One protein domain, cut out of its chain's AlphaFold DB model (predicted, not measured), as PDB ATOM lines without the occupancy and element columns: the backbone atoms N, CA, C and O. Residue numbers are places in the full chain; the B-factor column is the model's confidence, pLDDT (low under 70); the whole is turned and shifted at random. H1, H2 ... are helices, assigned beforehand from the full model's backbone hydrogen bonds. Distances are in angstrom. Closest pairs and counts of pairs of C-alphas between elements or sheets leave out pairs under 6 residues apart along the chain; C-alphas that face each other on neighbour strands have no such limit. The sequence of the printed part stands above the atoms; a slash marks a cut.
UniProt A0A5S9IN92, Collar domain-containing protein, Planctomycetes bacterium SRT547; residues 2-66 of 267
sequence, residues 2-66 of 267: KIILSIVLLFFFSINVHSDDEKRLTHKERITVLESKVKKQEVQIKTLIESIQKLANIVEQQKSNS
ATOM      1  N   LYS A   2      -2.907-128.482  24.352       45.59
ATOM      2  CA  LYS A   2      -2.839-127.013  24.571       45.59
ATOM      3  C   LYS A   2      -4.169-126.238  24.426       45.59
ATOM      4  O   LYS A   2      -4.331-125.206  25.063       45.59
ATOM      5  N   ILE A   3      -5.133-126.738  23.647       50.00
ATOM      6  CA  ILE A   3      -6.432-126.066  23.418       50.00
ATOM      7  C   ILE A   3      -7.386-126.228  24.615       50.00
ATOM      8  O   ILE A   3      -8.074-125.286  24.992       50.00
ATOM      9  N   ILE A   4      -7.371-127.394  25.266       52.75
ATOM     10  CA  ILE A   4      -8.260-127.702  26.399       52.75
ATOM     11  C   ILE A   4      -7.857-126.889  27.640       52.75
ATOM     12  O   ILE A   4      -8.718-126.369  28.340       52.75
ATOM     13  N   LEU A   5      -6.553-126.691  27.862       49.66
ATOM     14  CA  LEU A   5      -6.052-125.906  28.995       49.66
ATOM     15  C   LEU A   5      -6.384-124.405  28.869       49.66
ATOM     16  O   LEU A   5      -6.654-123.755  29.871       49.66
ATOM     17  N   SER A   6      -6.430-123.872  27.642       51.62
ATOM     18  CA  SER A   6      -6.789-122.467  27.378       51.62
ATOM     19  C   SER A   6      -8.284-122.194  27.600       51.62
ATOM     20  O   SER A   6      -8.662-121.172  28.170       51.62
ATOM     21  N   ILE A   7      -9.144-123.151  27.230       57.09
ATOM     22  CA  ILE A   7     -10.599-123.053  27.421       57.09
ATOM     23  C   ILE A   7     -10.965-123.110  28.911       57.09
ATOM     24  O   ILE A   7     -11.811-122.340  29.359       57.09
ATOM     25  N   VAL A   8     -10.294-123.960  29.697       60.16
ATOM     26  CA  VAL A   8     -10.530-124.059  31.148       60.16
ATOM     27  C   VAL A   8     -10.044-122.801  31.883       60.16
ATOM     28  O   VAL A   8     -10.734-122.319  32.779       60.16
ATOM     29  N   LEU A   9      -8.918-122.206  31.470       53.84
ATOM     30  CA  LEU A   9      -8.397-120.981  32.091       53.84
ATOM     31  C   LEU A   9      -9.280-119.750  31.805       53.84
ATOM     32  O   LEU A   9      -9.493-118.926  32.693       53.84
ATOM     33  N   LEU A  10      -9.856-119.658  30.600       55.44
ATOM     34  CA  LEU A  10     -10.829-118.617  30.242       55.44
ATOM     35  C   LEU A  10     -12.164-118.781  30.987       55.44
ATOM     36  O   LEU A  10     -12.794-117.785  31.341       55.44
ATOM     37  N   PHE A  11     -12.571-120.019  31.286       55.25
ATOM     38  CA  PHE A  11     -13.786-120.294  32.056       55.25
ATOM     39  C   PHE A  11     -13.651-119.872  33.530       55.25
ATOM     40  O   PHE A  11     -14.580-119.291  34.086       55.25
ATOM     41  N   PHE A  12     -12.484-120.085  34.152       51.56
ATOM     42  CA  PHE A  12     -12.241-119.691  35.548       51.56
ATOM     43  C   PHE A  12     -12.059-118.176  35.734       51.56
ATOM     44  O   PHE A  12     -12.513-117.626  36.739       51.56
ATOM     45  N   PHE A  13     -11.463-117.476  34.763       48.81
ATOM     46  CA  PHE A  13     -11.271-116.022  34.857       48.81
ATOM     47  C   PHE A  13     -12.590-115.238  34.716       48.81
ATOM     48  O   PHE A  13     -12.757-114.193  35.341       48.81
ATOM     49  N   SER A  14     -13.573-115.760  33.970       51.31
ATOM     50  CA  SER A  14     -14.907-115.144  33.862       51.31
ATOM     51  C   SER A  14     -15.801-115.337  35.092       51.31
ATOM     52  O   SER A  14     -16.736-114.559  35.263       51.31
ATOM     53  N   ILE A  15     -15.536-116.333  35.944       53.56
ATOM     54  CA  ILE A  15     -16.353-116.588  37.143       53.56
ATOM     55  C   ILE A  15     -15.905-115.698  38.318       53.56
ATOM     56  O   ILE A  15     -16.748-115.208  39.063       53.56
ATOM     57  N   ASN A  16     -14.603-115.412  38.449       46.66
ATOM     58  CA  ASN A  16     -14.067-114.681  39.608       46.66
ATOM     59  C   ASN A  16     -14.154-113.145  39.523       46.66
ATOM     60  O   ASN A  16     -14.095-112.490  40.557       46.66
ATOM     61  N   VAL A  17     -14.342-112.551  38.339       48.66
ATOM     62  CA  VAL A  17     -14.458-111.078  38.195       48.66
ATOM     63  C   VAL A  17     -15.871-110.560  38.528       48.66
ATOM     64  O   VAL A  17     -16.083-109.360  38.632       48.66
ATOM     65  N   HIS A  18     -16.858-111.436  38.744       50.12
ATOM     66  CA  HIS A  18     -18.268-111.031  38.865       50.12
ATOM     67  C   HIS A  18     -18.820-110.967  40.302       50.12
ATOM     68  O   HIS A  18     -19.983-110.623  40.489       50.12
ATOM     69  N   SER A  19     -18.017-111.307  41.316       52.06
ATOM     70  CA  SER A  19     -18.500-111.466  42.700       52.06
ATOM     71  C   SER A  19     -18.705-110.140  43.453       52.06
ATOM     72  O   SER A  19     -19.602-110.055  44.295       52.06
ATOM     73  N   ASP A  20     -17.906-109.105  43.173       49.59
ATOM     74  CA  ASP A  20     -17.877-107.902  44.024       49.59
ATOM     75  C   ASP A  20     -18.738-106.726  43.518       49.59
ATOM     76  O   ASP A  20     -19.212-105.937  44.338       49.59
ATOM     77  N   ASP A  21     -19.082-106.662  42.225       51.88
ATOM     78  CA  ASP A  21     -19.929-105.589  41.662       51.88
ATOM     79  C   ASP A  21     -21.451-105.848  41.777       51.88
ATOM     80  O   ASP A  21     -22.254-104.913  41.744       51.88
ATOM     81  N   GLU A  22     -21.907-107.094  41.982       53.41
ATOM     82  CA  GLU A  22     -23.351-107.424  42.050       53.41
ATOM     83  C   GLU A  22     -24.057-106.900  43.328       53.41
ATOM     84  O   GLU A  22     -25.297-106.850  43.409       53.41
ATOM     85  N   LYS A  23     -23.295-106.459  44.340       55.41
ATOM     86  CA  LYS A  23     -23.826-106.033  45.650       55.41
ATOM     87  C   LYS A  23     -24.344-104.588  45.699       55.41
ATOM     88  O   LYS A  23     -24.964-104.230  46.699       55.41
ATOM     89  N   ARG A  24     -24.173-103.778  44.643       57.62
ATOM     90  CA  ARG A  24     -24.582-102.352  44.625       57.62
ATOM     91  C   ARG A  24     -25.489-101.931  43.457       57.62
ATOM     92  O   ARG A  24     -25.631-100.738  43.219       57.62
ATOM     93  N   LEU A  25     -26.123-102.880  42.763       61.59
ATOM     94  CA  LEU A  25     -27.102-102.592  41.704       61.59
ATOM     95  C   LEU A  25     -28.524-102.451  42.261       61.59
ATOM     96  O   LEU A  25     -28.989-103.274  43.057       61.59
ATOM     97  N   THR A  26     -29.251-101.449  41.771       76.94
ATOM     98  CA  THR A  26     -30.698-101.327  41.968       76.94
ATOM     99  C   THR A  26     -31.432-102.508  41.315       76.94
ATOM    100  O   THR A  26     -30.925-103.152  40.395       76.94
ATOM    101  N   HIS A  27     -32.658-102.814  41.761       76.44
ATOM    102  CA  HIS A  27     -33.436-103.936  41.208       76.44
ATOM    103  C   HIS A  27     -33.599-103.855  39.679       76.44
ATOM    104  O   HIS A  27     -33.571-104.885  39.012       76.44
ATOM    105  N   LYS A  28     -33.703-102.642  39.114       79.25
ATOM    106  CA  LYS A  28     -33.793-102.428  37.661       79.25
ATOM    107  C   LYS A  28     -32.508-102.823  36.934       79.25
ATOM    108  O   LYS A  28     -32.577-103.538  35.943       79.25
ATOM    109  N   GLU A  29     -31.347-102.427  37.447       82.75
ATOM    110  CA  GLU A  29     -30.057-102.765  36.834       82.75
ATOM    111  C   GLU A  29     -29.786-104.274  36.907       82.75
ATOM    112  O   GLU A  29     -29.284-104.857  35.948       82.75
ATOM    113  N   ARG A  30     -30.186-104.936  38.005       82.50
ATOM    114  CA  ARG A  30     -30.099-106.403  38.127       82.50
ATOM    115  C   ARG A  30     -30.945-107.115  37.076       82.50
ATOM    116  O   ARG A  30     -30.477-108.089  36.493       82.50
ATOM    117  N   ILE A  31     -32.155-106.623  36.807       84.94
ATOM    118  CA  ILE A  31     -33.031-107.169  35.761       84.94
ATOM    119  C   ILE A  31     -32.377-107.014  34.386       84.94
ATOM    120  O   ILE A  31     -32.269-107.997  33.664       84.94
ATOM    121  N   THR A  32     -31.844-105.836  34.053       87.75
ATOM    122  CA  THR A  32     -31.168-105.613  32.762       87.75
ATOM    123  C   THR A  32     -29.927-106.496  32.594       87.75
ATOM    124  O   THR A  32     -29.688-107.051  31.519       87.75
ATOM    125  N   VAL A  33     -29.143-106.691  33.661       87.25
ATOM    126  CA  VAL A  33     -28.005-107.621  33.648       87.25
ATOM    127  C   VAL A  33     -28.482-109.059  33.419       87.25
ATOM    128  O   VAL A  33     -27.908-109.759  32.584       87.25
ATOM    129  N   LEU A  34     -29.546-109.497  34.096       88.44
ATOM    130  CA  LEU A  34     -30.127-110.829  33.909       88.44
ATOM    131  C   LEU A  34     -30.664-111.023  32.485       88.44
ATOM    132  O   LEU A  34     -30.346-112.032  31.862       88.44
ATOM    133  N   GLU A  35     -31.377-110.047  31.923       90.56
ATOM    134  CA  GLU A  35     -31.857-110.075  30.535       90.56
ATOM    135  C   GLU A  35     -30.699-110.196  29.537       90.56
ATOM    136  O   GLU A  35     -30.755-110.996  28.601       90.56
ATOM    137  N   SER A  36     -29.602-109.462  29.760       89.62
ATOM    138  CA  SER A  36     -28.406-109.566  28.916       89.62
ATOM    139  C   SER A  36     -27.738-110.948  29.009       89.62
ATOM    140  O   SER A  36     -27.301-111.493  27.990       89.62
ATOM    141  N   LYS A  37     -27.713-111.555  30.207       92.06
ATOM    142  CA  LYS A  37     -27.190-112.913  30.439       92.06
ATOM    143  C   LYS A  37     -28.072-113.963  29.754       92.06
ATOM    144  O   LYS A  37     -27.531-114.831  29.071       92.06
ATOM    145  N   VAL A  38     -29.399-113.846  29.857       94.50
ATOM    146  CA  VAL A  38     -30.365-114.734  29.183       94.50
ATOM    147  C   VAL A  38     -30.208-114.642  27.667       94.50
ATOM    148  O   VAL A  38     -30.032-115.659  27.003       94.50
ATOM    149  N   LYS A  39     -30.135-113.431  27.109       93.25
ATOM    150  CA  LYS A  39     -29.952-113.229  25.664       93.25
ATOM    151  C   LYS A  39     -28.634-113.818  25.150       93.25
ATOM    152  O   LYS A  39     -28.577-114.378  24.056       93.25
ATOM    153  N   LYS A  40     -27.562-113.733  25.945       93.19
ATOM    154  CA  LYS A  40     -26.276-114.371  25.626       93.19
ATOM    155  C   LYS A  40     -26.388-115.899  25.624       93.19
ATOM    156  O   LYS A  40     -25.838-116.538  24.727       93.19
ATOM    157  N   GLN A  41     -27.121-116.473  26.578       94.44
ATOM    158  CA  GLN A  41     -27.395-117.911  26.622       94.44
ATOM    159  C   GLN A  41     -28.250-118.368  25.432       94.44
ATOM    160  O   GLN A  41     -27.937-119.391  24.830       94.44
ATOM    161  N   GLU A  42     -29.256-117.598  25.014       95.62
ATOM    162  CA  GLU A  42     -30.068-117.914  23.829       95.62
ATOM    163  C   GLU A  42     -29.229-118.006  22.549       95.62
ATOM    164  O   GLU A  42     -29.406-118.923  21.745       95.62
ATOM    165  N   VAL A  43     -28.279-117.084  22.359       96.12
ATOM    166  CA  VAL A  43     -27.356-117.114  21.210       96.12
ATOM    167  C   VAL A  43     -26.435-118.338  21.275       96.12
ATOM    168  O   VAL A  43     -26.215-119.006  20.262       96.12
ATOM    169  N   GLN A  44     -25.932-118.682  22.462       94.56
ATOM    170  CA  GLN A  44     -25.118-119.887  22.656       94.56
ATOM    171  C   GLN A  44     -25.910-121.170  22.371       94.56
ATOM    172  O   GLN A  44     -25.394-122.078  21.727       94.56
ATOM    173  N   ILE A  45     -27.180-121.232  22.772       95.69
ATOM    174  CA  ILE A  45     -28.054-122.376  22.487       95.69
ATOM    175  C   ILE A  45     -28.308-122.503  20.979       95.69
ATOM    176  O   ILE A  45     -28.199-123.602  20.439       95.69
ATOM    177  N   LYS A  46     -28.576-121.395  20.274       94.94
ATOM    178  CA  LYS A  46     -28.781-121.411  18.813       94.94
ATOM    179  C   LYS A  46     -27.558-121.940  18.062       94.94
ATOM    180  O   LYS A  46     -27.685-122.849  17.248       94.94
ATOM    181  N   THR A  47     -26.371-121.437  18.396       95.94
ATOM    182  CA  THR A  47     -25.115-121.892  17.768       95.94
ATOM    183  C   THR A  47     -24.797-123.360  18.077       95.94
ATOM    184  O   THR A  47     -24.270-124.081  17.223       95.94
ATOM    185  N   LEU A  48     -25.159-123.843  19.271       94.94
ATOM    186  CA  LEU A  48     -25.019-125.251  19.634       94.94
ATOM    187  C   LEU A  48     -25.971-126.146  18.826       94.94
ATOM    188  O   LEU A  48     -25.544-127.193  18.343       94.94
ATOM    189  N   ILE A  49     -27.224-125.726  18.627       96.75
ATOM    190  CA  ILE A  49     -28.208-126.455  17.809       96.75
ATOM    191  C   ILE A  49     -27.720-126.585  16.362       96.75
ATOM    192  O   ILE A  49     -27.719-127.690  15.818       96.75
ATOM    193  N   GLU A  50     -27.238-125.495  15.763       96.31
ATOM    194  CA  GLU A  50     -26.684-125.504  14.401       96.31
ATOM    195  C   GLU A  50     -25.474-126.444  14.286       96.31
ATOM    196  O   GLU A  50     -25.344-127.210  13.326       96.31
ATOM    197  N   SER A  51     -24.604-126.443  15.300       93.94
ATOM    198  CA  SER A  51     -23.442-127.335  15.355       93.94
ATOM    199  C   SER A  51     -23.854-128.808  15.467       93.94
ATOM    200  O   SER A  51     -23.285-129.655  14.779       93.94
ATOM    201  N   ILE A  52     -24.869-129.122  16.279       95.06
ATOM    202  CA  ILE A  52     -25.408-130.483  16.433       95.06
ATOM    203  C   ILE A  52     -26.047-130.969  15.128       95.06
ATOM    204  O   ILE A  52     -25.778-132.092  14.705       95.06
ATOM    205  N   GLN A  53     -26.836-130.132  14.451       96.00
ATOM    206  CA  GLN A  53     -27.434-130.471  13.153       96.00
ATOM    207  C   GLN A  53     -26.363-130.756  12.096       96.00
ATOM    208  O   GLN A  53     -26.451-131.735  11.355       96.00
ATOM    209  N   LYS A  54     -25.297-129.946  12.064       94.19
ATOM    210  CA  LYS A  54     -24.166-130.169  11.159       94.19
ATOM    211  C   LYS A  54     -23.460-131.497  11.440       94.19
ATOM    212  O   LYS A  54     -23.122-132.213  10.502       94.19
ATOM    213  N   LEU A  55     -23.264-131.845  12.713       91.56
ATOM    214  CA  LEU A  55     -22.682-133.129  13.109       91.56
ATOM    215  C   LEU A  55     -23.592-134.315  12.760       91.56
ATOM    216  O   LEU A  55     -23.089-135.324  12.274       91.56
ATOM    217  N   ALA A  56     -24.910-134.192  12.936       89.69
ATOM    218  CA  ALA A  56     -25.872-135.230  12.559       89.69
ATOM    219  C   ALA A  56     -25.799-135.551  11.056       89.69
ATOM    220  O   ALA A  56     -25.668-136.717  10.681       89.69
ATOM    221  N   ASN A  57     -25.749-134.518  10.209       87.62
ATOM    222  CA  ASN A  57     -25.588-134.682   8.764       87.62
ATOM    223  C   ASN A  57     -24.262-135.371   8.401       87.62
ATOM    224  O   ASN A  57     -24.224-136.216   7.509       87.62
ATOM    225  N   ILE A  58     -23.170-135.051   9.104       85.62
ATOM    226  CA  ILE A  58     -21.872-135.714   8.898       85.62
ATOM    227  C   ILE A  58     -21.958-137.200   9.267       85.62
ATOM    228  O   ILE A  58     -21.453-138.036   8.521       85.62
ATOM    229  N   VAL A  59     -22.619-137.551  10.374       84.12
ATOM    230  CA  VAL A  59     -22.810-138.953  10.783       84.12
ATOM    231  C   VAL A  59     -23.650-139.722   9.758       84.12
ATOM    232  O   VAL A  59     -23.326-140.863   9.429       84.12
ATOM    233  N   GLU A  60     -24.698-139.113   9.203       83.00
ATOM    234  CA  GLU A  60     -25.497-139.718   8.129       83.00
ATOM    235  C   GLU A  60     -24.692-139.910   6.838       83.00
ATOM    236  O   GLU A  60     -24.730-140.986   6.235       83.00
ATOM    237  N   GLN A  61     -23.885-138.921   6.451       76.81
ATOM    238  CA  GLN A  61     -22.974-139.041   5.311       76.81
ATOM    239  C   GLN A  61     -21.906-140.118   5.541       76.81
ATOM    240  O   GLN A  61     -21.583-140.872   4.626       76.81
ATOM    241  N   GLN A  62     -21.390-140.257   6.763       73.69
ATOM    242  CA  GLN A  62     -20.437-141.313   7.112       73.69
ATOM    243  C   GLN A  62     -21.068-142.711   7.072       73.69
ATOM    244  O   GLN A  62     -20.413-143.630   6.592       73.69
ATOM    245  N   LYS A  63     -22.343-142.879   7.456       67.19
ATOM    246  CA  LYS A  63     -23.089-144.141   7.245       67.19
ATOM    247  C   LYS A  63     -23.235-144.501   5.762       67.19
ATOM    248  O   LYS A  63     -23.302-145.679   5.424       67.19
ATOM    249  N   SER A  64     -23.284-143.504   4.874       58.12
ATOM    250  CA  SER A  64     -23.283-143.725   3.422       58.12
ATOM    251  C   SER A  64     -21.882-144.030   2.873       58.12
ATOM    252  O   SER A  64     -21.761-144.767   1.896       58.12
ATOM    253  N   ASN A  65     -20.830-143.496   3.504       59.84
ATOM    254  CA  ASN A  65     -19.449-143.530   3.008       59.84
ATOM    255  C   ASN A  65     -18.526-144.535   3.726       59.84
ATOM    256  O   ASN A  65     -17.354-144.647   3.366       59.84
ATOM    257  N   SER A  66     -19.012-145.296   4.710       51.34
ATOM    258  CA  SER A  66     -18.235-146.343   5.382       51.34
ATOM    259  C   SER A  66     -18.147-147.600   4.507       51.34
ATOM    260  O   SER A  66     -18.884-148.559   4.709       51.34
TER     261      SER A  66
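This is residues 2 to 66 of the 267 residues of the protein "Collar domain-containing protein" of Planctomycetes bacterium SRT547 (UniProt A0A5S9IN92). The model is an open, uneven U: a shorter helix H1, an unnamed link at the turn, and a long helix H2 that runs back past H1 with a gap between the two arms. H2 makes the longest axis. The printed part has 65 residues with two named helices, H1 then H2, and no named strand; the class is all helix. It is extended, with a radius of gyration of the C-alphas of 18.8 A, and only just flat, spanning 59 by 30 by 8 A.

H1, residues 2 to 16, begins at C-alpha 2 (-2.839, -127.013, 24.571) and is 22.5 A long from first to last C-alpha. H2, residues 27 to 65, measures 56.8 A and ends at C-alpha 65 (-19.449, -143.530, 3.008).

H1 and H2 are apart, with no C-alpha of the one within 8 A of the other. Residues 2 to 21 and 34 to 66 stand free. In H2 every O i to N i+4 pair is within hydrogen-bond range; in H1, 9 of 11 are.

The farthest C-alphas, those of Thr 26 and Ser 66, are 59.3 A apart. The printed part has no cut, and the 10-residue link is short. Residues 2 to 25 and 63 to 66 have pLDDT under 70.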